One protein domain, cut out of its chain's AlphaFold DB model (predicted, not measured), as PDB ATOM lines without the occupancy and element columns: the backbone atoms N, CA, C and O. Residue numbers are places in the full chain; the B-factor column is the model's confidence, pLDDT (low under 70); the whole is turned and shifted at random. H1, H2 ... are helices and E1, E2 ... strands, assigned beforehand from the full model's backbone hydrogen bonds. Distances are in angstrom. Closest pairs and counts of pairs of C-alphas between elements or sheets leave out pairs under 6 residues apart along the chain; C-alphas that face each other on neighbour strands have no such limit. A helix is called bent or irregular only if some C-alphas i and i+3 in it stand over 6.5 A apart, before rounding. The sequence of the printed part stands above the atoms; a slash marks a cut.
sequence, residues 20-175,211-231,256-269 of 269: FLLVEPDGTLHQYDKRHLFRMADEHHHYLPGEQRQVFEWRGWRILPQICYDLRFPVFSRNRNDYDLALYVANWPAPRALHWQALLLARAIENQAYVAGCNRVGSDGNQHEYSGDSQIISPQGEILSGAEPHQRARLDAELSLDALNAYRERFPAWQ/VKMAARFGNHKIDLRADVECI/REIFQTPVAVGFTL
ATOM      1  N   PHE A  20      22.185 108.486 123.922       93.75
ATOM      2  CA  PHE A  20      21.389 109.641 123.529       93.75
ATOM      3  C   PHE A  20      21.433 109.774 122.008       93.75
ATOM      4  O   PHE A  20      22.509 109.666 121.416       93.75
ATOM      5  N   LEU A  21      20.285 110.055 121.395       93.12
ATOM      6  CA  LEU A  21      20.166 110.334 119.967       93.12
ATOM      7  C   LEU A  21      19.566 111.728 119.774       93.12
ATOM      8  O   LEU A  21      18.548 112.043 120.389       93.12
ATOM      9  N   LEU A  22      20.176 112.531 118.907       89.81
ATOM     10  CA  LEU A  22      19.558 113.726 118.334       89.81
ATOM     11  C   LEU A  22      19.334 113.440 116.854       89.81
ATOM     12  O   LEU A  22      20.285 113.133 116.137       89.81
ATOM     13  N   VAL A  23      18.078 113.495 116.422       92.00
ATOM     14  CA  VAL A  23      17.680 113.219 115.039       92.00
ATOM     15  C   VAL A  23      17.182 114.517 114.430       92.00
ATOM     16  O   VAL A  23      16.220 115.104 114.923       92.00
ATOM     17  N   GLU A  24      17.846 114.976 113.380       91.38
ATOM     18  CA  GLU A  24      17.422 116.150 112.630       91.38
ATOM     19  C   GLU A  24      16.238 115.826 111.701       91.38
ATOM     20  O   GLU A  24      16.037 114.663 111.338       91.38
ATOM     21  N   PRO A  25      15.453 116.834 111.266       88.25
ATOM     22  CA  PRO A  25      14.307 116.611 110.378       88.25
ATOM     23  C   PRO A  25      14.646 115.956 109.031       88.25
ATOM     24  O   PRO A  25      13.779 115.333 108.426       88.25
ATOM     25  N   ASP A  26      15.884 116.095 108.556       90.62
ATOM     26  CA  ASP A  26      16.376 115.461 107.326       90.62
ATOM     27  C   ASP A  26      16.861 114.012 107.537       90.62
ATOM     28  O   ASP A  26      17.249 113.338 106.582       90.62
ATOM     29  N   GLY A  27      16.817 113.518 108.779       91.50
ATOM     30  CA  GLY A  27      17.283 112.192 109.174       91.50
ATOM     31  C   GLY A  27      18.745 112.136 109.620       91.50
ATOM     32  O   GLY A  27      19.211 111.050 109.979       91.50
ATOM     33  N   THR A  28      19.472 113.259 109.637       92.38
ATOM     34  CA  THR A  28      20.835 113.313 110.181       92.38
ATOM     35  C   THR A  28      20.827 112.906 111.655       92.38
ATOM     36  O   THR A  28      20.021 113.387 112.452       92.38
ATOM     37  N   LEU A  29      21.720 111.983 112.020       93.62
ATOM     38  CA  LEU A  29      21.782 111.395 113.353       93.62
ATOM     39  C   LEU A  29      23.057 111.811 114.079       93.62
ATOM     40  O   LEU A  29      24.164 111.487 113.646       93.62
ATOM     41  N   HIS A  30      22.887 112.399 115.258       92.38
ATOM     42  CA  HIS A  30      23.954 112.610 116.227       92.38
ATOM     43  C   HIS A  30      23.758 111.688 117.425       92.38
ATOM     44  O   HIS A  30      22.631 111.361 117.805       92.38
ATOM     45  N   GLN A  31      24.860 111.260 118.036       94.44
ATOM     46  CA  GLN A  31      24.819 110.289 119.124       94.44
ATOM     47  C   GLN A  31      25.832 110.595 120.224       94.44
ATOM     48  O   GLN A  31      26.962 111.005 119.959       94.44
ATOM     49  N   TYR A  32      25.423 110.351 121.465       94.38
ATOM     50  CA  TYR A  32      26.272 110.444 122.646       94.38
ATOM     51  C   TYR A  32      26.059 109.208 123.521       94.38
ATOM     52  O   TYR A  32      24.937 108.917 123.930       94.38
ATOM     53  N   ASP A  33      27.138 108.481 123.802       94.62
ATOM     54  CA  ASP A  33      27.115 107.331 124.704       94.62
ATOM     55  C   ASP A  33      27.444 107.789 126.128       94.62
ATOM     56  O   ASP A  33      28.443 108.475 126.356       94.62
ATOM     57  N   LYS A  34      26.609 107.397 127.095       94.81
ATOM     58  CA  LYS A  34      26.696 107.811 128.499       94.81
ATOM     59  C   LYS A  34      28.081 107.555 129.072       94.81
ATOM     60  O   LYS A  34      28.507 106.404 129.192       94.81
ATOM     61  N   ARG A  35      28.757 108.619 129.501       93.62
ATOM     62  CA  ARG A  35      30.092 108.520 130.092       93.62
ATOM     63  C   ARG A  35      30.059 107.874 131.475       93.62
ATOM     64  O   ARG A  35      30.840 106.961 131.744       93.62
ATOM     65  N   HIS A  36      29.177 108.342 132.357       94.12
ATOM     66  CA  HIS A  36      29.167 107.918 133.756       94.12
ATOM     67  C   HIS A  36      28.062 106.898 134.015       94.12
ATOM     68  O   HIS A  36      26.900 107.250 134.212       94.12
ATOM     69  N   LEU A  37      28.421 105.616 134.064       90.44
ATOM     70  CA  LEU A  37      27.476 104.553 134.410       90.44
ATOM     71  C   LEU A  37      27.099 104.613 135.900       90.44
ATOM     72  O   LEU A  37      27.950 104.792 136.777       90.44
ATOM     73  N   PHE A  38      25.814 104.441 136.198       87.50
ATOM     74  CA  PHE A  38      25.260 104.486 137.545       87.50
ATOM     75  C   PHE A  38      25.569 103.183 138.293       87.50
ATOM     76  O   PHE A  38      24.838 102.195 138.211       87.50
ATOM     77  N   ARG A  39      26.681 103.188 139.037       78.50
ATOM     78  CA  ARG A  39      27.215 102.001 139.730       78.50
ATOM     79  C   ARG A  39      26.243 101.374 140.730       78.50
ATOM     80  O   ARG A  39      26.184 100.162 140.818       78.50
ATOM     81  N   MET A  40      25.451 102.187 141.427       80.12
ATOM     82  CA  MET A  40      24.525 101.743 142.480       80.12
ATOM     83  C   MET A  40      23.309 100.968 141.948       80.12
ATOM     84  O   MET A  40      22.550 100.434 142.747       80.12
ATOM     85  N   ALA A  41      23.103 100.924 140.627       76.44
ATOM     86  CA  ALA A  41      22.139 100.026 139.988       76.44
ATOM     87  C   ALA A  41      22.821  99.074 138.995       76.44
ATOM     88  O   ALA A  41      22.210  98.681 138.003       76.44
ATOM     89  N   ASP A  42      24.103  98.771 139.217       80.38
ATOM     90  CA  ASP A  42      24.864  97.776 138.460       80.38
ATOM     91  C   ASP A  42      24.961  98.037 136.946       80.38
ATOM     92  O   ASP A  42      25.320  97.149 136.178       80.38
ATOM     93  N   GLU A  43      24.744  99.280 136.488       78.88
ATOM     94  CA  GLU A  43      24.762  99.616 135.051       78.88
ATOM     95  C   GLU A  43      26.114  99.245 134.407       78.88
ATOM     96  O   GLU A  43      26.166  98.732 133.294       78.88
ATOM     97  N   HIS A  44      27.206  99.404 135.156       78.94
ATOM     98  CA  HIS A  44      28.568  99.032 134.765       78.94
ATOM     99  C   HIS A  44      28.825  97.530 134.548       78.94
ATOM    100  O   HIS A  44      29.826  97.177 133.930       78.94
ATOM    101  N   HIS A  45      27.942  96.645 135.015       79.00
ATOM    102  CA  HIS A  45      28.014  95.212 134.719       79.00
ATOM    103  C   HIS A  45      27.310  94.843 133.406       79.00
ATOM    104  O   HIS A  45      27.523  93.753 132.872       79.00
ATOM    105  N   HIS A  46      26.475  95.741 132.879       82.31
ATOM    106  CA  HIS A  46      25.595  95.468 131.744       82.31
ATOM    107  C   HIS A  46      25.895  96.330 130.514       82.31
ATOM    108  O   HIS A  46      25.631  95.893 129.391       82.31
ATOM    109  N   TYR A  47      26.468  97.517 130.716       86.00
ATOM    110  CA  TYR A  47      26.745  98.495 129.672       86.00
ATOM    111  C   TYR A  47      28.216  98.904 129.649       86.00
ATOM    112  O   TYR A  47      28.898  98.898 130.674       86.00
ATOM    113  N   LEU A  48      28.692  99.300 128.472       90.44
ATOM    114  CA  LEU A  48      29.975  99.969 128.311       90.44
ATOM    115  C   LEU A  48      29.819 101.485 128.502       90.44
ATOM    116  O   LEU A  48      28.820 102.052 128.047       90.44
ATOM    117  N   PRO A  49      30.786 102.150 129.159       91.44
ATOM    118  CA  PRO A  49      30.795 103.601 129.260       91.44
ATOM    119  C   PRO A  49      31.175 104.220 127.913       91.44
ATOM    120  O   PRO A  49      32.067 103.726 127.223       91.44
ATOM    121  N   GLY A  50      30.554 105.343 127.569       91.31
ATOM    122  CA  GLY A  50      31.015 106.187 126.473       91.31
ATOM    123  C   GLY A  50      32.378 106.812 126.773       91.31
ATOM    124  O   GLY A  50      32.801 106.929 127.926       91.31
ATOM    125  N   GLU A  51      33.086 107.233 125.731       85.50
ATOM    126  CA  GLU A  51      34.460 107.742 125.854       85.50
ATOM    127  C   GLU A  51      34.579 109.251 125.660       85.50
ATOM    128  O   GLU A  51      35.513 109.869 126.171       85.50
ATOM    129  N   GLN A  52      33.632 109.853 124.943       88.31
ATOM    130  CA  GLN A  52      33.768 111.203 124.414       88.31
ATOM    131  C   GLN A  52      32.638 112.107 124.896       88.31
ATOM    132  O   GLN A  52      31.467 111.729 124.887       88.31
ATOM    133  N   ARG A  53      32.999 113.335 125.271       93.00
ATOM    134  CA  ARG A  53      32.047 114.434 125.434       93.00
ATOM    135  C   ARG A  53      31.733 114.992 124.052       93.00
ATOM    136  O   ARG A  53      32.652 115.421 123.361       93.00
ATOM    137  N   GLN A  54      30.463 114.984 123.674       93.69
ATOM    138  CA  GLN A  54      30.007 115.447 122.366       93.69
ATOM    139  C   GLN A  54      29.284 116.784 122.501       93.69
ATOM    140  O   GLN A  54      28.542 116.976 123.456       93.69
ATOM    141  N   VAL A  55      29.502 117.690 121.550       96.69
ATOM    142  CA  VAL A  55      28.698 118.905 121.378       96.69
ATOM    143  C   VAL A  55      28.251 118.932 119.926       96.69
ATOM    144  O   VAL A  55      29.084 118.826 119.030       96.69
ATOM    145  N   PHE A  56      26.946 119.037 119.705       93.81
ATOM    146  CA  PHE A  56      26.355 119.070 118.371       93.81
ATOM    147  C   PHE A  56      26.036 120.506 117.978       93.81
ATOM    148  O   PHE A  56      25.701 121.316 118.839       93.81
ATOM    149  N   GLU A  57      26.107 120.823 116.692       93.62
ATOM    150  CA  GLU A  57      25.620 122.097 116.166       93.62
ATOM    151  C   GLU A  57      24.305 121.871 115.435       93.62
ATOM    152  O   GLU A  57      24.223 121.027 114.548       93.62
ATOM    153  N   TRP A  58      23.279 122.636 115.794       89.06
ATOM    154  CA  TRP A  58      21.980 122.570 115.142       89.06
ATOM    155  C   TRP A  58      21.333 123.954 115.119       89.06
ATOM    156  O   TRP A  58      21.214 124.608 116.152       89.06
ATOM    157  N   ARG A  59      20.967 124.445 113.925       88.31
ATOM    158  CA  ARG A  59      20.427 125.808 113.706       88.31
ATOM    159  C   ARG A  59      21.237 126.928 114.385       88.31
ATOM    160  O   ARG A  59      20.681 127.892 114.899       88.31
ATOM    161  N   GLY A  60      22.564 126.797 114.402       91.19
ATOM    162  CA  GLY A  60      23.469 127.767 115.031       91.19
ATOM    163  C   GLY A  60      23.585 127.656 116.556       91.19
ATOM    164  O   GLY A  60      24.376 128.390 117.143       91.19
ATOM    165  N   TRP A  61      22.860 126.733 117.193       95.19
ATOM    166  CA  TRP A  61      23.002 126.407 118.610       95.19
ATOM    167  C   TRP A  61      24.002 125.279 118.808       95.19
ATOM    168  O   TRP A  61      23.935 124.255 118.127       95.19
ATOM    169  N   ARG A  62      24.893 125.436 119.787       97.31
ATOM    170  CA  ARG A  62      25.798 124.373 120.232       97.31
ATOM    171  C   ARG A  62      25.177 123.651 121.424       97.31
ATOM    172  O   ARG A  62      24.927 124.265 122.463       97.31
ATOM    173  N   ILE A  63      24.916 122.358 121.278       97.50
ATOM    174  CA  ILE A  63      24.099 121.563 122.195       97.50
ATOM    175  C   ILE A  63      24.947 120.465 122.838       97.50
ATOM    176  O   ILE A  63      25.507 119.618 122.146       97.50
ATOM    177  N   LEU A  64      25.010 120.457 124.171       98.31
ATOM    178  CA  LEU A  64      25.654 119.418 124.973       98.31
ATOM    179  C   LEU A  64      24.603 118.392 125.453       98.31
ATOM    180  O   LEU A  64      23.886 118.675 126.415       98.31
ATOM    181  N   PRO A  65      24.498 117.196 124.845       97.31
ATOM    182  CA  PRO A  65      23.673 116.106 125.367       97.31
ATOM    183  C   PRO A  65      24.346 115.420 126.562       97.31
ATOM    184  O   PRO A  65      25.542 115.133 126.534       97.31
ATOM    185  N   GLN A  66      23.584 115.105 127.605       97.75
ATOM    186  CA  GLN A  66      24.036 114.385 128.797       97.75
ATOM    187  C   GLN A  66      22.939 113.428 129.286       97.75
ATOM    188  O   GLN A  66      21.746 113.667 129.081       97.75
ATOM    189  N   ILE A  67      23.324 112.333 129.950       97.12
ATOM    190  CA  ILE A  67      22.375 111.296 130.379       97.12
ATOM    191  C   ILE A  67      22.441 111.108 131.895       97.12
ATOM    192  O   ILE A  67      23.405 110.565 132.440       97.12
ATOM    193  N   CYS A  68      21.346 111.463 132.571       95.56
ATOM    194  CA  CYS A  68      21.039 111.170 133.970       95.56
ATOM    195  C   CYS A  68      22.221 111.419 134.919       95.56
ATOM    196  O   CYS A  68      22.454 112.540 135.360       95.56
ATOM    197  N   TYR A  69      22.983 110.368 135.228       96.75
ATOM    198  CA  TYR A  69      24.064 110.386 136.205       96.75
ATOM    199  C   TYR A  69      25.204 111.340 135.835       96.75
ATOM    200  O   TYR A  69      25.848 111.864 136.745       96.75
ATOM    201  N   ASP A  70      25.385 111.636 134.545       97.50
ATOM    202  CA  ASP A  70      26.345 112.632 134.064       97.50
ATOM    203  C   ASP A  70      26.181 114.001 134.750       97.50
ATOM    204  O   ASP A  70      27.170 114.676 135.028       97.50
ATOM    205  N   LEU A  71      24.952 114.370 135.139       98.31
ATOM    206  CA  LEU A  71      24.647 115.623 135.840       98.31
ATOM    207  C   LEU A  71      25.480 115.824 137.119       98.31
ATOM    208  O   LEU A  71      25.773 116.956 137.510       98.31
ATOM    209  N   ARG A  72      25.905 114.739 137.777       98.06
ATOM    210  CA  ARG A  72      26.709 114.807 139.008       98.06
ATOM    211  C   ARG A  72      28.170 115.189 138.787       98.06
ATOM    212  O   ARG A  72      28.857 115.437 139.773       98.06
ATOM    213  N   PHE A  73      28.649 115.240 137.546       97.38
ATOM    214  CA  PHE A  73      30.068 115.380 137.224       97.38
ATOM    215  C   PHE A  73      30.354 116.754 136.588       97.38
ATOM    216  O   PHE A  73      30.448 116.857 135.364       97.38
ATOM    217  N   PRO A  74      30.527 117.825 137.391       96.81
ATOM    218  CA  PRO A  74      30.659 119.200 136.887       96.81
ATOM    219  C   PRO A  74      31.851 119.382 135.945       96.81
ATOM    220  O   PRO A  74      31.760 120.113 134.969       96.81
ATOM    221  N   VAL A  75      32.953 118.668 136.186       95.69
ATOM    222  CA  VAL A  75      34.153 118.691 135.334       95.69
ATOM    223  C   VAL A  75      33.834 118.255 133.899       95.69
ATOM    224  O   VAL A  75      34.371 118.824 132.950       95.69
ATOM    225  N   PHE A  76      32.949 117.267 133.733       95.56
ATOM    226  CA  PHE A  76      32.530 116.778 132.420       95.56
ATOM    227  C   PHE A  76      31.478 117.695 131.784       95.56
ATOM    228  O   PHE A  76      31.528 117.947 130.582       95.56
ATOM    229  N   SER A  77      30.582 118.268 132.587       96.62
ATOM    230  CA  SER A  77      29.602 119.252 132.117       96.62
ATOM    231  C   SER A  77      30.179 120.646 131.868       96.62
ATOM    232  O   SER A  77      29.493 121.460 131.264       96.62
ATOM    233  N   ARG A  78      31.403 120.948 132.317       97.31
ATOM    234  CA  ARG A  78      31.949 122.309 132.293       97.31
ATOM    235  C   ARG A  78      31.895 122.907 130.889       97.31
ATOM    236  O   ARG A  78      32.411 122.314 129.938       97.31
ATOM    237  N   ASN A  79      31.321 124.099 130.779       96.94
ATOM    238  CA  ASN A  79      31.348 124.882 129.552       96.94
ATOM    239  C   ASN A  79      32.687 125.587 129.405       96.94
ATOM    240  O   ASN A  79      33.120 126.325 130.289       96.94
ATOM    241  N   ARG A  80      33.333 125.367 128.265       91.81
ATOM    242  CA  ARG A  80      34.602 126.004 127.892       91.81
ATOM    243  C   ARG A  80      34.363 127.026 126.788       91.81
ATOM    244  O   ARG A  80      35.147 127.144 125.850       91.81
ATOM    245  N   ASN A  81      33.221 127.709 126.893       90.38
ATOM    246  CA  ASN A  81      32.609 128.494 125.827       90.38
ATOM    247  C   ASN A  81      32.406 127.666 124.544       90.38
ATOM    248  O   ASN A  81      32.614 128.143 123.424       90.38
ATOM    249  N   ASP A  82      32.045 126.396 124.714       94.62
ATOM    250  CA  ASP A  82      31.907 125.410 123.649       94.62
ATOM    251  C   ASP A  82      30.455 124.995 123.399       94.62
ATOM    252  O   ASP A  82      30.179 124.491 122.316       94.62
ATOM    253  N   TYR A  83      29.525 125.289 124.316       98.25
ATOM    254  CA  TYR A  83      28.092 125.076 124.102       98.25
ATOM    255  C   TYR A  83      27.203 126.219 124.627       98.25
ATOM    256  O   TYR A  83      27.622 127.062 125.427       98.25
ATOM    257  N   ASP A  84      25.954 126.239 124.167       98.44
ATOM    258  CA  ASP A  84      24.930 127.253 124.455       98.44
ATOM    259  C   ASP A  84      23.735 126.674 125.224       98.44
ATOM    260  O   ASP A  84      23.156 127.350 126.076       98.44
ATOM    261  N   LEU A  85      23.420 125.401 124.965       98.56
ATOM    262  CA  LEU A  85      22.351 124.637 125.601       98.56
ATOM    263  C   LEU A  85      22.888 123.284 126.078       98.56
ATOM    264  O   LEU A  85      23.548 122.583 125.317       98.56
ATOM    265  N   ALA A  86      22.587 122.891 127.315       98.50
ATOM    266  CA  ALA A  86      22.810 121.528 127.791       98.50
ATOM    267  C   ALA A  86      21.480 120.800 128.014       98.50
ATOM    268  O   ALA A  86      20.584 121.312 128.688       98.50
ATOM    269  N   LEU A  87      21.378 119.588 127.472       98.31
ATOM    270  CA  LEU A  87      20.206 118.726 127.577       98.31
ATOM    271  C   LEU A  87      20.524 117.540 128.481       98.31
ATOM    272  O   LEU A  87      21.460 116.790 128.212       98.31
ATOM    273  N   TYR A  88      19.722 117.338 129.519       98.00
ATOM    274  CA  TYR A  88      19.822 116.189 130.413       98.00
ATOM    275  C   TYR A  88      18.557 115.342 130.298       98.00
ATOM    276  O   TYR A  88      17.483 115.784 130.696       98.00
ATOM    277  N   VAL A  89      18.676 114.110 129.801       96.25
ATOM    278  CA  VAL A  89      17.582 113.118 129.843       96.25
ATOM    279  C   VAL A  89      17.801 112.144 130.989       96.25
ATOM    280  O   VAL A  89      18.932 111.700 131.217       96.25
ATOM    281  N   ALA A  90      16.750 111.804 131.734       94.31
ATOM    282  CA  ALA A  90      16.916 111.034 132.955       94.31
ATOM    283  C   ALA A  90      15.789 110.054 133.293       94.31
ATOM    284  O   ALA A  90      14.614 110.259 133.005       94.31
ATOM    285  N   ASN A  91      16.213 109.005 134.002       93.50
ATOM    286  CA  ASN A  91      15.400 108.239 134.937       93.50
ATOM    287  C   ASN A  91      15.987 108.510 136.331       93.50
ATOM    288  O   ASN A  91      16.812 107.739 136.827       93.50
ATOM    289  N   TRP A  92      15.653 109.654 136.923       94.56
ATOM    290  CA  TRP A  92      16.158 110.111 138.214       94.56
ATOM    291  C   TRP A  92      15.124 109.861 139.323       94.56
ATOM    292  O   TRP A  92      14.059 110.480 139.302       94.56
ATOM    293  N   PRO A  93      15.401 108.963 140.287       94.50
ATOM    294  CA  PRO A  93      14.403 108.570 141.283       94.50
ATOM    295  C   PRO A  93      13.985 109.695 142.238       94.50
ATOM    296  O   PRO A  93      14.832 110.474 142.691       94.50
ATOM    297  N   ALA A  94      12.705 109.689 142.618       95.69
ATOM    298  CA  ALA A  94      12.048 110.675 143.479       95.69
ATOM    299  C   ALA A  94      12.764 110.940 144.819       95.69
ATOM    300  O   ALA A  94      12.901 112.106 145.185       95.69
ATOM    301  N   PRO A  95      13.359 109.942 145.518       96.62
ATOM    302  CA  PRO A  95      14.105 110.207 146.755       96.62
ATOM    303  C   PRO A  95      15.298 111.162 146.593       96.62
ATOM    304  O   PRO A  95      15.876 111.605 147.580       96.62
ATOM    305  N   ARG A  96      15.726 111.441 145.356       96.50
ATOM    306  CA  ARG A  96      16.819 112.367 145.038       96.50
ATOM    307  C   ARG A  96      16.353 113.545 144.177       96.50
ATOM    308  O   ARG A  96      17.209 114.170 143.552       96.50
ATOM    309  N   ALA A  97      15.057 113.853 144.141       96.75
ATOM    310  CA  ALA A  97      14.481 114.956 143.365       96.75
ATOM    311  C   ALA A  97      15.189 116.296 143.627       96.75
ATOM    312  O   ALA A  97      15.619 116.967 142.691       96.75
ATOM    313  N   LEU A  98      15.461 116.618 144.896       97.94
ATOM    314  CA  LEU A  98      16.185 117.841 145.257       97.94
ATOM    315  C   LEU A  98      17.579 117.918 144.610       97.94
ATOM    316  O   LEU A  98      17.997 118.978 144.158       97.94
ATOM    317  N   HIS A  99      18.300 116.792 144.515       98.44
ATOM    318  CA  HIS A  99      19.606 116.767 143.847       98.44
ATOM    319  C   HIS A  99      19.472 117.034 142.346       98.44
ATOM    320  O   HIS A  99      20.361 117.640 141.764       98.44
ATOM    321  N   TRP A 100      18.402 116.551 141.715       98.19
ATOM    322  CA  TRP A 100      18.145 116.792 140.298       98.19
ATOM    323  C   TRP A 100      17.906 118.282 140.036       98.19
ATOM    324  O   TRP A 100      18.659 118.885 139.276       98.19
ATOM    325  N   GLN A 101      16.957 118.886 140.752       98.19
ATOM    326  CA  GLN A 101      16.616 120.306 140.617       98.19
ATOM    327  C   GLN A 101      17.827 121.212 140.910       98.19
ATOM    328  O   GLN A 101      18.205 122.048 140.090       98.19
ATOM    329  N   ALA A 102      18.500 120.996 142.048       98.62
ATOM    330  CA  ALA A 102      19.628 121.830 142.463       98.62
ATOM    331  C   ALA A 102      20.821 121.732 141.503       98.62
ATOM    332  O   ALA A 102      21.469 122.738 141.215       98.62
ATOM    333  N   LEU A 103      21.121 120.533 140.986       98.81
ATOM    334  CA  LEU A 103      22.230 120.368 140.050       98.81
ATOM    335  C   LEU A 103      21.910 120.961 138.677       98.81
ATOM    336  O   LEU A 103      22.800 121.573 138.101       98.81
ATOM    337  N   LEU A 104      20.686 120.828 138.153       98.75
ATOM    338  CA  LEU A 104      20.311 121.484 136.892       98.75
ATOM    339  C   LEU A 104      20.471 123.004 136.991       98.75
ATOM    340  O   LEU A 104      21.104 123.612 136.127       98.75
ATOM    341  N   LEU A 105      19.962 123.586 138.078       98.75
ATOM    342  CA  LEU A 105      20.083 125.011 138.361       98.75
ATOM    343  C   LEU A 105      21.555 125.441 138.433       98.75
ATOM    344  O   LEU A 105      21.969 126.371 137.742       98.75
ATOM    345  N   ALA A 106      22.369 124.712 139.203       98.75
ATOM    346  CA  ALA A 106      23.800 124.980 139.308       98.75
ATOM    347  C   ALA A 106      24.505 124.890 137.946       98.75
ATOM    348  O   ALA A 106      25.328 125.747 137.629       98.75
ATOM    349  N   ARG A 107      24.157 123.901 137.105       98.75
ATOM    350  CA  ARG A 107      24.733 123.757 135.760       98.75
ATOM    351  C   ARG A 107      24.381 124.927 134.855       98.75
ATOM    352  O   ARG A 107      25.231 125.272 134.042       98.75
ATOM    353  N   ALA A 108      23.191 125.511 134.973       98.69
ATOM    354  CA  ALA A 108      22.802 126.667 134.170       98.69
ATOM    355  C   ALA A 108      23.624 127.903 134.554       98.69
ATOM    356  O   ALA A 108      24.253 128.529 133.696       98.69
ATOM    357  N   ILE A 109      23.699 128.171 135.862       98.62
ATOM    358  CA  ILE A 109      24.379 129.337 136.432       98.62
ATOM    359  C   ILE A 109      25.892 129.255 136.201       98.62
ATOM    360  O   ILE A 109      26.478 130.152 135.597       98.62
ATOM    361  N   GLU A 110      26.541 128.171 136.640       98.12
ATOM    362  CA  GLU A 110      28.009 128.084 136.632       98.12
ATOM    363  C   GLU A 110      28.575 128.081 135.203       98.12
ATOM    364  O   GLU A 110      29.693 128.542 134.973       98.12
ATOM    365  N   ASN A 111      27.819 127.544 134.240       98.44
ATOM    366  CA  ASN A 111      28.250 127.379 132.852       98.44
ATOM    367  C   ASN A 111      27.701 128.452 131.908       98.44
ATOM    368  O   ASN A 111      27.988 128.386 130.709       98.44
ATOM    369  N   GLN A 112      26.919 129.403 132.432       98.31
ATOM    370  CA  GLN A 112      26.275 130.477 131.679       98.31
ATOM    371  C   GLN A 112      25.667 129.954 130.376       98.31
ATOM    372  O   GLN A 112      26.073 130.349 129.281       98.31
ATOM    373  N   ALA A 113      24.770 128.982 130.490       98.56
ATOM    374  CA  ALA A 113      24.133 128.306 129.369       98.56
ATOM    375  C   ALA A 113      22.685 127.987 129.731       98.56
ATOM    376  O   ALA A 113      22.368 127.810 130.907       98.56
ATOM    377  N   TYR A 114      21.823 127.873 128.725       98.75
ATOM    378  CA  TYR A 114      20.505 127.297 128.962       98.75
ATOM    379  C   TYR A 114      20.665 125.828 129.359       98.75
ATOM    380  O   TYR A 114      21.533 125.116 128.841       98.75
ATOM    381  N   VAL A 115      19.823 125.364 130.276       98.75
ATOM    382  CA  VAL A 115      19.786 123.961 130.692       98.75
ATOM    383  C   VAL A 115      18.358 123.474 130.627       98.75
ATOM    384  O   VAL A 115      17.461 124.111 131.168       98.75
ATOM    385  N   ALA A 116      18.155 122.319 130.009       98.38
ATOM    386  CA  ALA A 116      16.882 121.629 130.066       98.38
ATOM    387  C   ALA A 116      17.079 120.209 130.574       98.38
ATOM    388  O   ALA A 116      17.846 119.420 130.015       98.38
ATOM    389  N   GLY A 117      16.392 119.895 131.664       97.75
ATOM    390  CA  GLY A 117      16.331 118.564 132.233       97.75
ATOM    391  C   GLY A 117      14.965 117.955 131.974       97.75
ATOM    392  O   GLY A 117      13.956 118.533 132.365       97.75
ATOM    393  N   CYS A 118      14.935 116.769 131.373       96.38
ATOM    394  CA  CYS A 118      13.722 115.983 131.214       96.38
ATOM    395  C   CYS A 118      13.885 114.641 131.927       96.38
ATOM    396  O   CYS A 118      14.794 113.864 131.627       96.38
ATOM    397  N   ASN A 119      13.017 114.381 132.894       95.25
ATOM    398  CA  ASN A 119      13.006 113.175 133.702       95.25
ATOM    399  C   ASN A 119      11.619 112.533 133.656       95.25
ATOM    400  O   ASN A 119      10.608 113.229 133.621       95.25
ATOM    401  N   ARG A 120      11.564 111.200 133.654       93.25
ATOM    402  CA  ARG A 120      10.294 110.461 133.620       93.25
ATOM    403  C   ARG A 120       9.475 110.641 134.903       93.25
ATOM    404  O   ARG A 120      10.015 110.955 135.961       93.25
ATOM    405  N   VAL A 121       8.191 110.294 134.825       92.94
ATOM    406  CA  VAL A 121       7.294 110.155 135.987       92.94
ATOM    407  C   VAL A 121       6.807 108.715 136.176       92.94
ATOM    408  O   VAL A 121       6.982 107.857 135.302       92.94
ATOM    409  N   GLY A 122       6.179 108.446 137.322       91.69
ATOM    410  CA  GLY A 122       5.574 107.156 137.666       91.69
ATOM    411  C   GLY A 122       6.571 106.173 138.276       91.69
ATOM    412  O   GLY A 122       7.595 106.583 138.810       91.69
ATOM    413  N   SER A 123       6.280 104.875 138.188       89.12
ATOM    414  CA  SER A 123       7.136 103.820 138.748       89.12
ATOM    415  C   SER A 123       7.642 102.874 137.661       89.12
ATOM    416  O   SER A 123       6.961 102.655 136.655       89.12
ATOM    417  N   ASP A 124       8.836 102.309 137.841       85.19
ATOM    418  CA  ASP A 124       9.366 101.267 136.952       85.19
ATOM    419  C   ASP A 124       9.094  99.838 137.466       85.19
ATOM    420  O   ASP A 124       8.534  99.620 138.542       85.19
ATOM    421  N   GLY A 125       9.510  98.835 136.685       80.88
ATOM    422  CA  GLY A 125       9.385  97.419 137.049       80.88
ATOM    423  C   GLY A 125      10.201  97.001 138.282       80.88
ATOM    424  O   GLY A 125       9.954  95.929 138.833       80.88
ATOM    425  N   ASN A 126      11.127  97.847 138.745       82.62
ATOM    426  CA  ASN A 126      11.899  97.662 139.974       82.62
ATOM    427  C   ASN A 126      11.295  98.418 141.167       82.62
ATOM    428  O   ASN A 126      11.906  98.438 142.234       82.62
ATOM    429  N   GLN A 127      10.096  98.995 141.006       87.44
ATOM    430  CA  GLN A 127       9.395  99.787 142.020       87.44
ATOM    431  C   GLN A 127      10.150 101.062 142.422       87.44
ATOM    432  O   GLN A 127       9.925 101.607 143.501       87.44
ATOM    433  N   HIS A 128      11.042 101.567 141.565       88.12
ATOM    434  CA  HIS A 128      11.574 102.908 141.750       88.12
ATOM    435  C   HIS A 128      10.539 103.922 141.295       88.12
ATOM    436  O   HIS A 128      10.026 103.832 140.180       88.12
ATOM    437  N   GLU A 129      10.246 104.884 142.163       93.00
ATOM    438  CA  GLU A 129       9.377 106.011 141.854       93.00
ATOM    439  C   GLU A 129      10.179 107.168 141.266       93.00
ATOM    440  O   GLU A 129      11.309 107.444 141.680       93.00
ATOM    441  N   TYR A 130       9.564 107.861 140.316       94.19
ATOM    442  CA  TYR A 130      10.108 109.010 139.614       94.19
ATOM    443  C   TYR A 130       9.086 110.148 139.684       94.19
ATOM    444  O   TYR A 130       7.931 109.998 139.276       94.19
ATOM    445  N   SER A 131       9.517 111.282 140.224       94.06
ATOM    446  CA  SER A 131       8.708 112.491 140.405       94.06
ATOM    447  C   SER A 131       8.742 113.414 139.188       94.06
ATOM    448  O   SER A 131       7.995 114.383 139.148       94.06
ATOM    449  N   GLY A 132       9.551 113.120 138.167       91.88
ATOM    450  CA  GLY A 132       9.773 114.050 137.065       91.88
ATOM    451  C   GLY A 132      10.672 115.186 137.530       91.88
ATOM    452  O   GLY A 132      11.888 115.015 137.552       91.88
ATOM    453  N   ASP A 133      10.087 116.320 137.914       95.00
ATOM    454  CA  ASP A 133      10.820 117.561 138.213       95.00
ATOM    455  C   ASP A 133      11.599 118.092 136.996       95.00
ATOM    456  O   ASP A 133      12.690 118.653 137.115       95.00
ATOM    457  N   SER A 134      11.070 117.861 135.795       96.19
ATOM    458  CA  SER A 134      11.637 118.383 134.550       96.19
ATOM    459  C   SER A 134      11.560 119.908 134.530       96.19
ATOM    460  O   SER A 134      10.566 120.480 134.980       96.19
ATOM    461  N   GLN A 135      12.600 120.569 134.026       97.25
ATOM    462  CA  GLN A 135      12.723 122.027 134.046       97.25
ATOM    463  C   GLN A 135      13.521 122.534 132.843       97.25
ATOM    464  O   GLN A 135      14.474 121.886 132.405       97.25
ATOM    465  N   ILE A 136      13.160 123.719 132.353       98.44
ATOM    466  CA  ILE A 136      13.940 124.527 131.411       98.44
ATOM    467  C   ILE A 136      14.401 125.778 132.161       98.44
ATOM    468  O   ILE A 136      13.583 126.488 132.745       98.44
ATOM    469  N   ILE A 137      15.707 126.029 132.174       98.75
ATOM    470  CA  ILE A 137      16.363 127.001 133.050       98.75
ATOM    471  C   ILE A 137      17.213 127.959 132.212       98.75
ATOM    472  O   ILE A 137      17.961 127.537 131.322       98.75
ATOM    473  N   SER A 138      17.098 129.254 132.504       98.56
ATOM    474  CA  SER A 138      17.883 130.315 131.881       98.56
ATOM    475  C   SER A 138      19.343 130.312 132.364       98.56
ATOM    476  O   SER A 138      19.649 129.775 133.431       98.56
ATOM    477  N   PRO A 139      20.269 130.971 131.647       98.19
ATOM    478  CA  PRO A 139      21.665 131.108 132.073       98.19
ATOM    479  C   PRO A 139      21.846 131.865 133.399       98.19
ATOM    480  O   PRO A 139      22.922 131.812 133.993       98.19
ATOM    481  N   GLN A 140      20.820 132.599 133.846       97.38
ATOM    482  CA  GLN A 140      20.794 133.308 135.128       97.38
ATOM    483  C   GLN A 140      20.265 132.429 136.273       97.38
ATOM    484  O   GLN A 140      20.335 132.832 137.430       97.38
ATOM    485  N   GLY A 141      19.755 131.232 135.967       97.88
ATOM    486  CA  GLY A 141      19.117 130.341 136.935       97.88
ATOM    487  C   GLY A 141      17.610 130.559 137.093       97.88
ATOM    488  O   GLY A 141      17.010 130.021 138.018       97.88
ATOM    489  N   GLU A 142      16.970 131.323 136.210       98.25
ATOM    490  CA  GLU A 142      15.513 131.473 136.232       98.25
ATOM    491  C   GLU A 142      14.863 130.229 135.621       98.25
ATOM    492  O   GLU A 142      15.246 129.788 134.536       98.25
ATOM    493  N   ILE A 143      13.874 129.651 136.300       98.12
ATOM    494  CA  ILE A 143      13.104 128.526 135.758       98.12
ATOM    495  C   ILE A 143      12.088 129.098 134.766       98.12
ATOM    496  O   ILE A 143      11.117 129.735 135.164       98.12
ATOM    497  N   LEU A 144      12.318 128.869 133.474       97.88
ATOM    498  CA  LEU A 144      11.456 129.334 132.383       97.88
ATOM    499  C   LEU A 144      10.192 128.482 132.254       97.88
ATOM    500  O   LEU A 144       9.130 128.980 131.900       97.88
ATOM    501  N   SER A 145      10.318 127.183 132.528       97.50
ATOM    502  CA  SER A 145       9.213 126.227 132.526       97.50
ATOM    503  C   SER A 145       9.567 125.050 133.431       97.50
ATOM    504  O   SER A 145      10.705 124.579 133.411       97.50
ATOM    505  N   GLY A 146       8.620 124.574 134.236       95.50
ATOM    506  CA  GLY A 146       8.829 123.482 135.185       95.50
ATOM    507  C   GLY A 146       7.613 122.569 135.260       95.50
ATOM    508  O   GLY A 146       6.479 123.035 135.174       95.50
ATOM    509  N   ALA A 147       7.853 121.268 135.394       92.62
ATOM    510  CA  ALA A 147       6.802 120.281 135.591       92.62
ATOM    511  C   ALA A 147       6.463 120.142 137.077       92.62
ATOM    512  O   ALA A 147       7.361 120.066 137.919       92.62
ATOM    513  N   GLU A 148       5.172 120.021 137.374       92.44
ATOM    514  CA  GLU A 148       4.712 119.640 138.706       92.44
ATOM    515  C   GLU A 148       5.151 118.205 139.054       92.44
ATOM    516  O   GLU A 148       5.119 117.318 138.185       92.44
ATOM    517  N   PRO A 149       5.523 117.929 140.318       93.00
ATOM    518  CA  PRO A 149       5.939 116.599 140.734       93.00
ATOM    519  C   PRO A 149       4.879 115.532 140.439       93.00
ATOM    520  O   PRO A 149       3.685 115.720 140.663       93.00
ATOM    521  N   HIS A 150       5.340 114.374 139.972       91.88
ATOM    522  CA  HIS A 150       4.546 113.192 139.625       91.88
ATOM    523  C   HIS A 150       3.540 113.380 138.480       91.88
ATOM    524  O   HIS A 150       2.773 112.456 138.191       91.88
ATOM    525  N   GLN A 151       3.561 114.516 137.781       89.88
ATOM    526  CA  GLN A 151       2.651 114.785 136.671       89.88
ATOM    527  C   GLN A 151       3.327 114.600 135.317       89.88
ATOM    528  O   GLN A 151       4.463 115.014 135.088       89.88
ATOM    529  N   ARG A 152       2.596 113.987 134.381       90.00
ATOM    530  CA  ARG A 152       2.969 114.051 132.967       90.00
ATOM    531  C   ARG A 152       2.773 115.483 132.504       90.00
ATOM    532  O   ARG A 152       1.738 116.079 132.792       90.00
ATOM    533  N   ALA A 153       3.740 116.005 131.776       88.62
ATOM    534  CA  ALA A 153       3.732 117.391 131.357       88.62
ATOM    535  C   ALA A 153       4.445 117.540 130.022       88.62
ATOM    536  O   ALA A 153       5.308 116.742 129.657       88.62
ATOM    537  N   ARG A 154       4.097 118.610 129.326       90.88
ATOM    538  CA  ARG A 154       4.876 119.137 128.223       90.88
ATOM    539  C   ARG A 154       5.355 120.515 128.647       90.88
ATOM    540  O   ARG A 154       4.540 121.340 129.052       90.88
ATOM    541  N   LEU A 155       6.662 120.723 128.595       91.62
ATOM    542  CA  LEU A 155       7.280 122.007 128.904       91.62
ATOM    543  C   LEU A 155       7.670 122.675 127.598       91.62
ATOM    544  O   LEU A 155       8.279 122.023 126.756       91.62
ATOM    545  N   ASP A 156       7.340 123.950 127.447       92.12
ATOM    546  CA  ASP A 156       7.721 124.766 126.298       92.12
ATOM    547  C   ASP A 156       8.413 126.042 126.809       92.12
ATOM    548  O   ASP A 156       7.978 126.633 127.802       92.12
ATOM    549  N   ALA A 157       9.495 126.457 126.148       94.56
ATOM    550  CA  ALA A 157      10.161 127.734 126.396       94.56
ATOM    551  C   ALA A 157      10.856 128.252 125.128       94.56
ATOM    552  O   ALA A 157      11.502 127.486 124.413       94.56
ATOM    553  N   GLU A 158      10.780 129.563 124.897       95.44
ATOM    554  CA  GLU A 158      11.556 130.240 123.856       95.44
ATOM    555  C   GLU A 158      12.959 130.557 124.400       95.44
ATOM    556  O   GLU A 158      13.108 131.237 125.419       95.44
ATOM    557  N   LEU A 159      14.004 130.075 123.730       96.25
ATOM    558  CA  LEU A 159      15.396 130.356 124.089       96.25
ATOM    559  C   LEU A 159      15.983 131.363 123.104       96.25
ATOM    560  O   LEU A 159      15.759 131.229 121.907       96.25
ATOM    561  N   SER A 160      16.776 132.331 123.573       96.69
ATOM    562  CA  SER A 160      17.388 133.359 122.720       96.69
ATOM    563  C   SER A 160      18.911 133.337 122.819       96.69
ATOM    564  O   SER A 160      19.489 133.598 123.877       96.69
ATOM    565  N   LEU A 161      19.573 133.077 121.691       96.25
ATOM    566  CA  LEU A 161      21.031 133.114 121.597       96.25
ATOM    567  C   LEU A 161      21.562 134.543 121.787       96.25
ATOM    568  O   LEU A 161      22.616 134.728 122.390       96.25
ATOM    569  N   ASP A 162      20.811 135.553 121.342       96.38
ATOM    570  CA  ASP A 162      21.161 136.964 121.536       96.38
ATOM    571  C   ASP A 162      21.133 137.348 123.019       96.38
ATOM    572  O   ASP A 162      22.091 137.940 123.518       96.38
ATOM    573  N   ALA A 163      20.086 136.950 123.750       96.44
ATOM    574  CA  ALA A 163      19.998 137.185 125.191       96.44
ATOM    575  C   ALA A 163      21.116 136.459 125.957       96.44
ATOM    576  O   ALA A 163      21.729 137.032 126.862       96.44
ATOM    577  N   LEU A 164      21.428 135.217 125.566       97.38
ATOM    578  CA  LEU A 164      22.545 134.457 126.127       97.38
ATOM    579  C   LEU A 164      23.888 135.163 125.902       97.38
ATOM    580  O   LEU A 164      24.682 135.292 126.837       97.38
ATOM    581  N   ASN A 165      24.146 135.629 124.680       96.38
ATOM    582  CA  ASN A 165      25.388 136.317 124.344       96.38
ATOM    583  C   ASN A 165      25.504 137.651 125.087       96.38
ATOM    584  O   ASN A 165      26.531 137.896 125.715       96.38
ATOM    585  N   ALA A 166      24.436 138.452 125.123       96.88
ATOM    586  CA  ALA A 166      24.402 139.701 125.880       96.88
ATOM    587  C   ALA A 166      24.679 139.476 127.379       96.88
ATOM    588  O   ALA A 166      25.407 140.246 128.008       96.88
ATOM    589  N   TYR A 167      24.155 138.391 127.965       97.31
ATOM    590  CA  TYR A 167      24.461 138.031 129.349       97.31
ATOM    591  C   TYR A 167      25.932 137.651 129.551       97.31
ATOM    592  O   TYR A 167      26.568 138.151 130.480       97.31
ATOM    593  N   ARG A 168      26.489 136.806 128.676       97.12
ATOM    594  CA  ARG A 168      27.907 136.409 128.721       97.12
ATOM    595  C   ARG A 168      28.857 137.585 128.501       97.12
ATOM    596  O   ARG A 168      29.980 137.532 128.986       97.12
ATOM    597  N   GLU A 169      28.436 138.617 127.775       96.38
ATOM    598  CA  GLU A 169      29.195 139.862 127.606       96.38
ATOM    599  C   GLU A 169      29.124 140.742 128.857       96.38
ATOM    600  O   GLU A 169      30.145 141.259 129.304       96.38
ATOM    601  N   ARG A 170      27.937 140.879 129.462       97.38
ATOM    602  CA  ARG A 170      27.738 141.677 130.680       97.38
ATOM    603  C   ARG A 170      28.393 141.052 131.917       97.38
ATOM    604  O   ARG A 170      28.814 141.782 132.811       97.38
ATOM    605  N   PHE A 171      28.453 139.725 131.988       96.19
ATOM    606  CA  PHE A 171      29.053 138.982 133.095       96.19
ATOM    607  C   PHE A 171      29.962 137.866 132.552       96.19
ATOM    608  O   PHE A 171      29.543 136.716 132.489       96.19
ATOM    609  N   PRO A 172      31.193 138.157 132.109       95.38
ATOM    610  CA  PRO A 172      32.025 137.203 131.373       95.38
ATOM    611  C   PRO A 172      32.805 136.231 132.275       95.38
ATOM    612  O   PRO A 172      34.004 136.045 132.091       95.38
ATOM    613  N   ALA A 173      32.135 135.551 133.212       93.75
ATOM    614  CA  ALA A 173      32.779 134.642 134.172       93.75
ATOM    615  C   ALA A 173      33.591 133.504 133.517       93.75
ATOM    616  O   ALA A 173      34.507 132.947 134.118       93.75
ATOM    617  N   TRP A 174      33.283 133.148 132.267       90.25
ATOM    618  CA  TRP A 174      34.058 132.179 131.488       90.25
ATOM    619  C   TRP A 174      35.497 132.632 131.180       90.25
ATOM    620  O   TRP A 174      36.333 131.780 130.885       90.25
ATOM    621  N   GLN A 175      35.796 133.935 131.229       92.81
ATOM    622  CA  GLN A 175      37.151 134.462 131.020       92.81
ATOM    623  C   GLN A 175      38.071 134.178 132.213       92.81
ATOM    624  O   GLN A 175      39.271 133.999 132.018       92.81
ATOM    625  N   VAL A 211      29.381 136.840 112.933       37.81
ATOM    626  CA  VAL A 211      28.064 137.478 112.754       37.81
ATOM    627  C   VAL A 211      27.559 137.313 111.309       37.81
ATOM    628  O   VAL A 211      26.369 137.131 111.082       37.81
ATOM    629  N   LYS A 212      28.459 137.270 110.313       32.19
ATOM    630  CA  LYS A 212      28.096 137.074 108.896       32.19
ATOM    631  C   LYS A 212      27.751 135.630 108.500       32.19
ATOM    632  O   LYS A 212      27.049 135.461 107.510       32.19
ATOM    633  N   MET A 213      28.219 134.609 109.225       32.50
ATOM    634  CA  MET A 213      27.819 133.205 108.990       32.50
ATOM    635  C   MET A 213      26.532 132.843 109.743       32.50
ATOM    636  O   MET A 213      25.692 132.141 109.187       32.50
ATOM    637  N   ALA A 214      26.336 133.379 110.954       37.22
ATOM    638  CA  ALA A 214      25.088 133.224 111.708       37.22
ATOM    639  C   ALA A 214      23.887 133.884 110.999       37.22
ATOM    640  O   ALA A 214      22.773 133.375 111.054       37.22
ATOM    641  N   ALA A 215      24.135 134.938 110.214       34.00
ATOM    642  CA  ALA A 215      23.126 135.627 109.409       34.00
ATOM    643  C   ALA A 215      22.462 134.779 108.295       34.00
ATOM    644  O   ALA A 215      21.581 135.287 107.605       34.00
ATOM    645  N   ARG A 216      22.862 133.513 108.079       39.25
ATOM    646  CA  ARG A 216      22.223 132.622 107.086       39.25
ATOM    647  C   ARG A 216      21.049 131.798 107.623       39.25
ATOM    648  O   ARG A 216      20.297 131.267 106.812       39.25
ATOM    649  N   PHE A 217      20.840 131.739 108.938       44.50
ATOM    650  CA  PHE A 217      19.670 131.096 109.543       44.50
ATOM    651  C   PHE A 217      18.983 132.109 110.458       44.50
ATOM    652  O   PHE A 217      19.363 132.296 111.606       44.50
ATOM    653  N   GLY A 218      18.014 132.831 109.896       42.16
ATOM    654  CA  GLY A 218      17.416 134.043 110.460       42.16
ATOM    655  C   GLY A 218      16.517 133.872 111.686       42.16
ATOM    656  O   GLY A 218      15.543 134.602 111.792       42.16
ATOM    657  N   ASN A 219      16.815 132.960 112.614       55.69
ATOM    658  CA  ASN A 219      16.189 132.988 113.934       55.69
ATOM    659  C   ASN A 219      17.176 132.523 115.009       55.69
ATOM    660  O   ASN A 219      17.414 131.334 115.194       55.69
ATOM    661  N   HIS A 220      17.706 133.483 115.772       74.06
ATOM    662  CA  HIS A 220      18.488 133.253 116.996       74.06
ATOM    663  C   HIS A 220      17.629 132.744 118.167       74.06
ATOM    664  O   HIS A 220      18.109 132.645 119.297       74.06
ATOM    665  N   LYS A 221      16.358 132.436 117.895       82.75
ATOM    666  CA  LYS A 221      15.386 131.909 118.838       82.75
ATOM    667  C   LYS A 221      14.968 130.501 118.444       82.75
ATOM    668  O   LYS A 221      14.774 130.231 117.259       82.75
ATOM    669  N   ILE A 222      14.837 129.629 119.435       82.00
ATOM    670  CA  ILE A 222      14.331 128.262 119.273       82.00
ATOM    671  C   ILE A 222      13.256 127.997 120.324       82.00
ATOM    672  O   ILE A 222      13.392 128.443 121.465       82.00
ATOM    673  N   ASP A 223      12.217 127.258 119.943       78.06
ATOM    674  CA  ASP A 223      11.204 126.768 120.873       78.06
ATOM    675  C   ASP A 223      11.638 125.390 121.356       78.06
ATOM    676  O   ASP A 223      11.591 124.409 120.616       78.06
ATOM    677  N   LEU A 224      12.087 125.311 122.605       78.81
ATOM    678  CA  LEU A 224      12.445 124.037 123.201       78.81
ATOM    679  C   LEU A 224      11.216 123.414 123.852       78.81
ATOM    680  O   LEU A 224      10.627 123.993 124.766       78.81
ATOM    681  N   ARG A 225      10.899 122.190 123.435       81.12
ATOM    682  CA  ARG A 225       9.874 121.349 124.046       81.12
ATOM    683  C   ARG A 225      10.491 120.164 124.769       81.12
ATOM    684  O   ARG A 225      11.330 119.480 124.191       81.12
ATOM    685  N   ALA A 226      10.035 119.882 125.986       74.19
ATOM    686  CA  ALA A 226      10.375 118.673 126.731       74.19
ATOM    687  C   ALA A 226       9.107 117.883 127.080       74.19
ATOM    688  O   ALA A 226       8.219 118.408 127.755       74.19
ATOM    689  N   ASP A 227       9.042 116.623 126.651       73.56
ATOM    690  CA  ASP A 227       7.893 115.748 126.904       73.56
ATOM    691  C   ASP A 227       8.185 114.799 128.077       73.56
ATOM    692  O   ASP A 227       9.117 113.988 128.036       73.56
ATOM    693  N   VAL A 228       7.387 114.920 129.142       75.62
ATOM    694  CA  VAL A 228       7.501 114.165 130.395       75.62
ATOM    695  C   VAL A 228       6.472 113.047 130.411       75.62
ATOM    696  O   VAL A 228       5.299 113.248 130.739       75.62
ATOM    697  N   GLU A 229       6.921 111.836 130.097       72.38
ATOM    698  CA  GLU A 229       6.050 110.669 130.046       72.38
ATOM    699  C   GLU A 229       6.412 109.597 131.078       72.38
ATOM    700  O   GLU A 229       7.541 109.467 131.557       72.38
ATOM    701  N   CYS A 230       5.412 108.779 131.408       59.06
ATOM    702  CA  CYS A 230       5.624 107.495 132.058       59.06
ATOM    703  C   CYS A 230       5.512 106.405 130.997       59.06
ATOM    704  O   CYS A 230       4.451 106.240 130.386       59.06
ATOM    705  N   ILE A 231       6.588 105.642 130.814       60.22
ATOM    706  CA  ILE A 231       6.557 104.461 129.956       60.22
ATOM    707  C   ILE A 231       5.977 103.301 130.753       60.22
ATOM    708  O   ILE A 231       6.595 102.884 131.742       60.22
ATOM    709  N   ARG A 256      16.175  88.348 138.235       30.59
ATOM    710  CA  ARG A 256      15.795  89.733 137.935       30.59
ATOM    711  C   ARG A 256      16.672  90.237 136.788       30.59
ATOM    712  O   ARG A 256      17.804  90.649 137.010       30.59
ATOM    713  N   GLU A 257      16.168  90.180 135.562       32.22
ATOM    714  CA  GLU A 257      16.740  90.947 134.461       32.22
ATOM    715  C   GLU A 257      16.393  92.419 134.713       32.22
ATOM    716  O   GLU A 257      15.247  92.833 134.532       32.22
ATOM    717  N   ILE A 258      17.368  93.208 135.173       32.66
ATOM    718  CA  ILE A 258      17.248  94.666 135.256       32.66
ATOM    719  C   ILE A 258      17.303  95.197 133.820       32.66
ATOM    720  O   ILE A 258      18.345  95.615 133.324       32.66
ATOM    721  N   PHE A 259      16.179  95.140 133.114       34.25
ATOM    722  CA  PHE A 259      16.005  95.949 131.917       34.25
ATOM    723  C   PHE A 259      15.563  97.329 132.378       34.25
ATOM    724  O   PHE A 259      14.405  97.522 132.747       34.25
ATOM    725  N   GLN A 260      16.482  98.296 132.368       40.62
ATOM    726  CA  GLN A 260      16.063  99.690 132.379       40.62
ATOM    727  C   GLN A 260      15.157  99.886 131.160       40.62
ATOM    728  O   GLN A 260      15.547  99.599 130.027       40.62
ATOM    729  N   THR A 261      13.908 100.280 131.407       40.47
ATOM    730  CA  THR A 261      12.987 100.668 130.339       40.47
ATOM    731  C   THR A 261      13.679 101.768 129.524       40.47
ATOM    732  O   THR A 261      14.324 102.624 130.143       40.47
ATOM    733  N   PRO A 262      13.602 101.755 128.175       45.00
ATOM    734  CA  PRO A 262      14.124 102.853 127.361       45.00
ATOM    735  C   PRO A 262      13.621 104.184 127.914       45.00
ATOM    736  O   PRO A 262      12.570 104.233 128.533       45.00
ATOM    737  N   VAL A 263      14.378 105.255 127.756       48.97
ATOM    738  CA  VAL A 263      13.974 106.582 128.217       48.97
ATOM    739  C   VAL A 263      13.059 107.167 127.128       48.97
ATOM    740  O   VAL A 263      13.537 107.428 126.033       48.97
ATOM    741  N   ALA A 264      11.751 107.320 127.374       52.78
ATOM    742  CA  ALA A 264      10.827 108.072 126.500       52.78
ATOM    743  C   ALA A 264      10.578 109.455 127.095       52.78
ATOM    744  O   ALA A 264       9.450 109.907 127.244       52.78
ATOM    745  N   VAL A 265      11.666 110.088 127.507       56.34
ATOM    746  CA  VAL A 265      11.693 111.531 127.650       56.34
ATOM    747  C   VAL A 265      12.600 112.056 126.558       56.34
ATOM    748  O   VAL A 265      13.664 111.489 126.293       56.34
ATOM    749  N   GLY A 266      12.132 113.087 125.878       67.38
ATOM    750  CA  GLY A 266      12.769 113.618 124.689       67.38
ATOM    751  C   GLY A 266      12.596 115.120 124.618       67.38
ATOM    752  O   GLY A 266      11.763 115.702 125.318       67.38
ATOM    753  N   PHE A 267      13.417 115.723 123.772       74.38
ATOM    754  CA  PHE A 267      13.309 117.125 123.429       74.38
ATOM    755  C   PHE A 267      12.920 117.251 121.963       74.38
ATOM    756  O   PHE A 267      13.404 116.485 121.130       74.38
ATOM    757  N   THR A 268      12.081 118.234 121.659       70.94
ATOM    758  CA  THR A 268      11.866 118.714 120.292       70.94
ATOM    759  C   THR A 268      12.320 120.163 120.239       70.94
ATOM    760  O   THR A 268      12.039 120.922 121.167       70.94
ATOM    761  N   LEU A 269      13.049 120.521 119.187       65.88
ATOM    762  CA  LEU A 269      13.580 121.858 118.944       65.88
ATOM    763  C   LEU A 269      13.069 122.405 117.601       65.88
ATOM    764  O   LEU A 269      12.846 121.584 116.679       65.88
TER     765      LEU A 269
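What this domain is: This is residues 20 to 175, 211 to 231 and 256 to 269 of the 269 residues of the protein "(R)-stereoselective amidase" of Enterobacter agglomerans (UniProt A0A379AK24). A twisted six-stranded sheet forms the core, with the long helix H4 along one face and two small sheets partly covering the other: E11 E12 E13, nearly aligned with it, and the hairpin E1 E2, crossed. The hairpin E7 E8 lies at one end of H4, and H5 at the opposite end of the core. The printed part has 191 residues with six named helices and thirteen named strands, in the order E1 E2 H1 E3 E4 H2 H3 E5 H4 E6 E7 E8 E9 E10 E11 H5 H6 E12 E13; its class is mixed. It is compact, with a radius of gyration of the C-alphas of 16.5 A, and elongated, spanning 57 by 34 by 33 A.

How they stand to each other: The largest sheet, mixed, runs E3, residues 56 to 58, E4, 61 to 67, E5, 85 to 90, E6, 114 to 119, E9, 135 to 137, and E10, 143 to 146. E4 and E5 are parallel, with N 64 and O 85 2.8 A apart, as are E5 and E6, with N 88 and O 116 2.8 A apart. H4, residues 94 to 111, is on one face at a height of 8.7 A, two layers, and runs along the strands, at 13 degrees to E6 on the local plane; their closest C-alphas, Ala 108 and Val 115, are 5.3 A apart. H2, residues 68 to 72, is on the same face; H3, 74 to 77, only grazes the sheet. E4, H2 H3, E5 and E5, H4, E6 are strand-helix-strand units, parallel neighbours joined through helices, with right-handed crossovers. The sheet faces antiparallel E11, 153 to 160, E12, 221 to 228, and E13, 266 to 268, at 8.4 A, and the hairpin E1, 20 to 23, and E2, 29 to 33, at 8.6 A, a stack of three sheets, face to face in turn. N 155 and O 226 are 2.9 A apart, N 225 and O 268 2.8 A, N 22 and O 30 2.9 A. E6 runs on into E7, 121 to 123, in a hairpin with E8, 129 to 131. H5, 161 to 170, only grazes the two larger sheets; H1, 43 to 46, and H6, 211 to 214, touch no helix. Every O i to N i+4 pair is within hydrogen-bond range in H5, 12 of 14 in H4, and 0 of 1 in H2, where 2 of 2 O i to N i+3 pairs are.

Where its parts are: E1 begins at C-alpha 20, (21.389, 109.641, 123.529). H4, 25.6 A long, is irregular: C-alphas 95 and 98 are 8.1 A apart. E11 measures 22.7 A and E12 22.6 A. E13 ends at C-alpha 268, (11.866, 118.714, 120.292).

The domain as a whole: The C-alphas farthest apart, Lys 212 and Arg 256, are 56.9 A apart. Residues 176 to 210 and 232 to 255 are cut out, with C-alpha gaps of 20.6 A and 19.1 A. Of the links printed whole, none is long. The pLDDT is under 70 at residues 211 to 219, 230 to 231, 256 to 266 and 269.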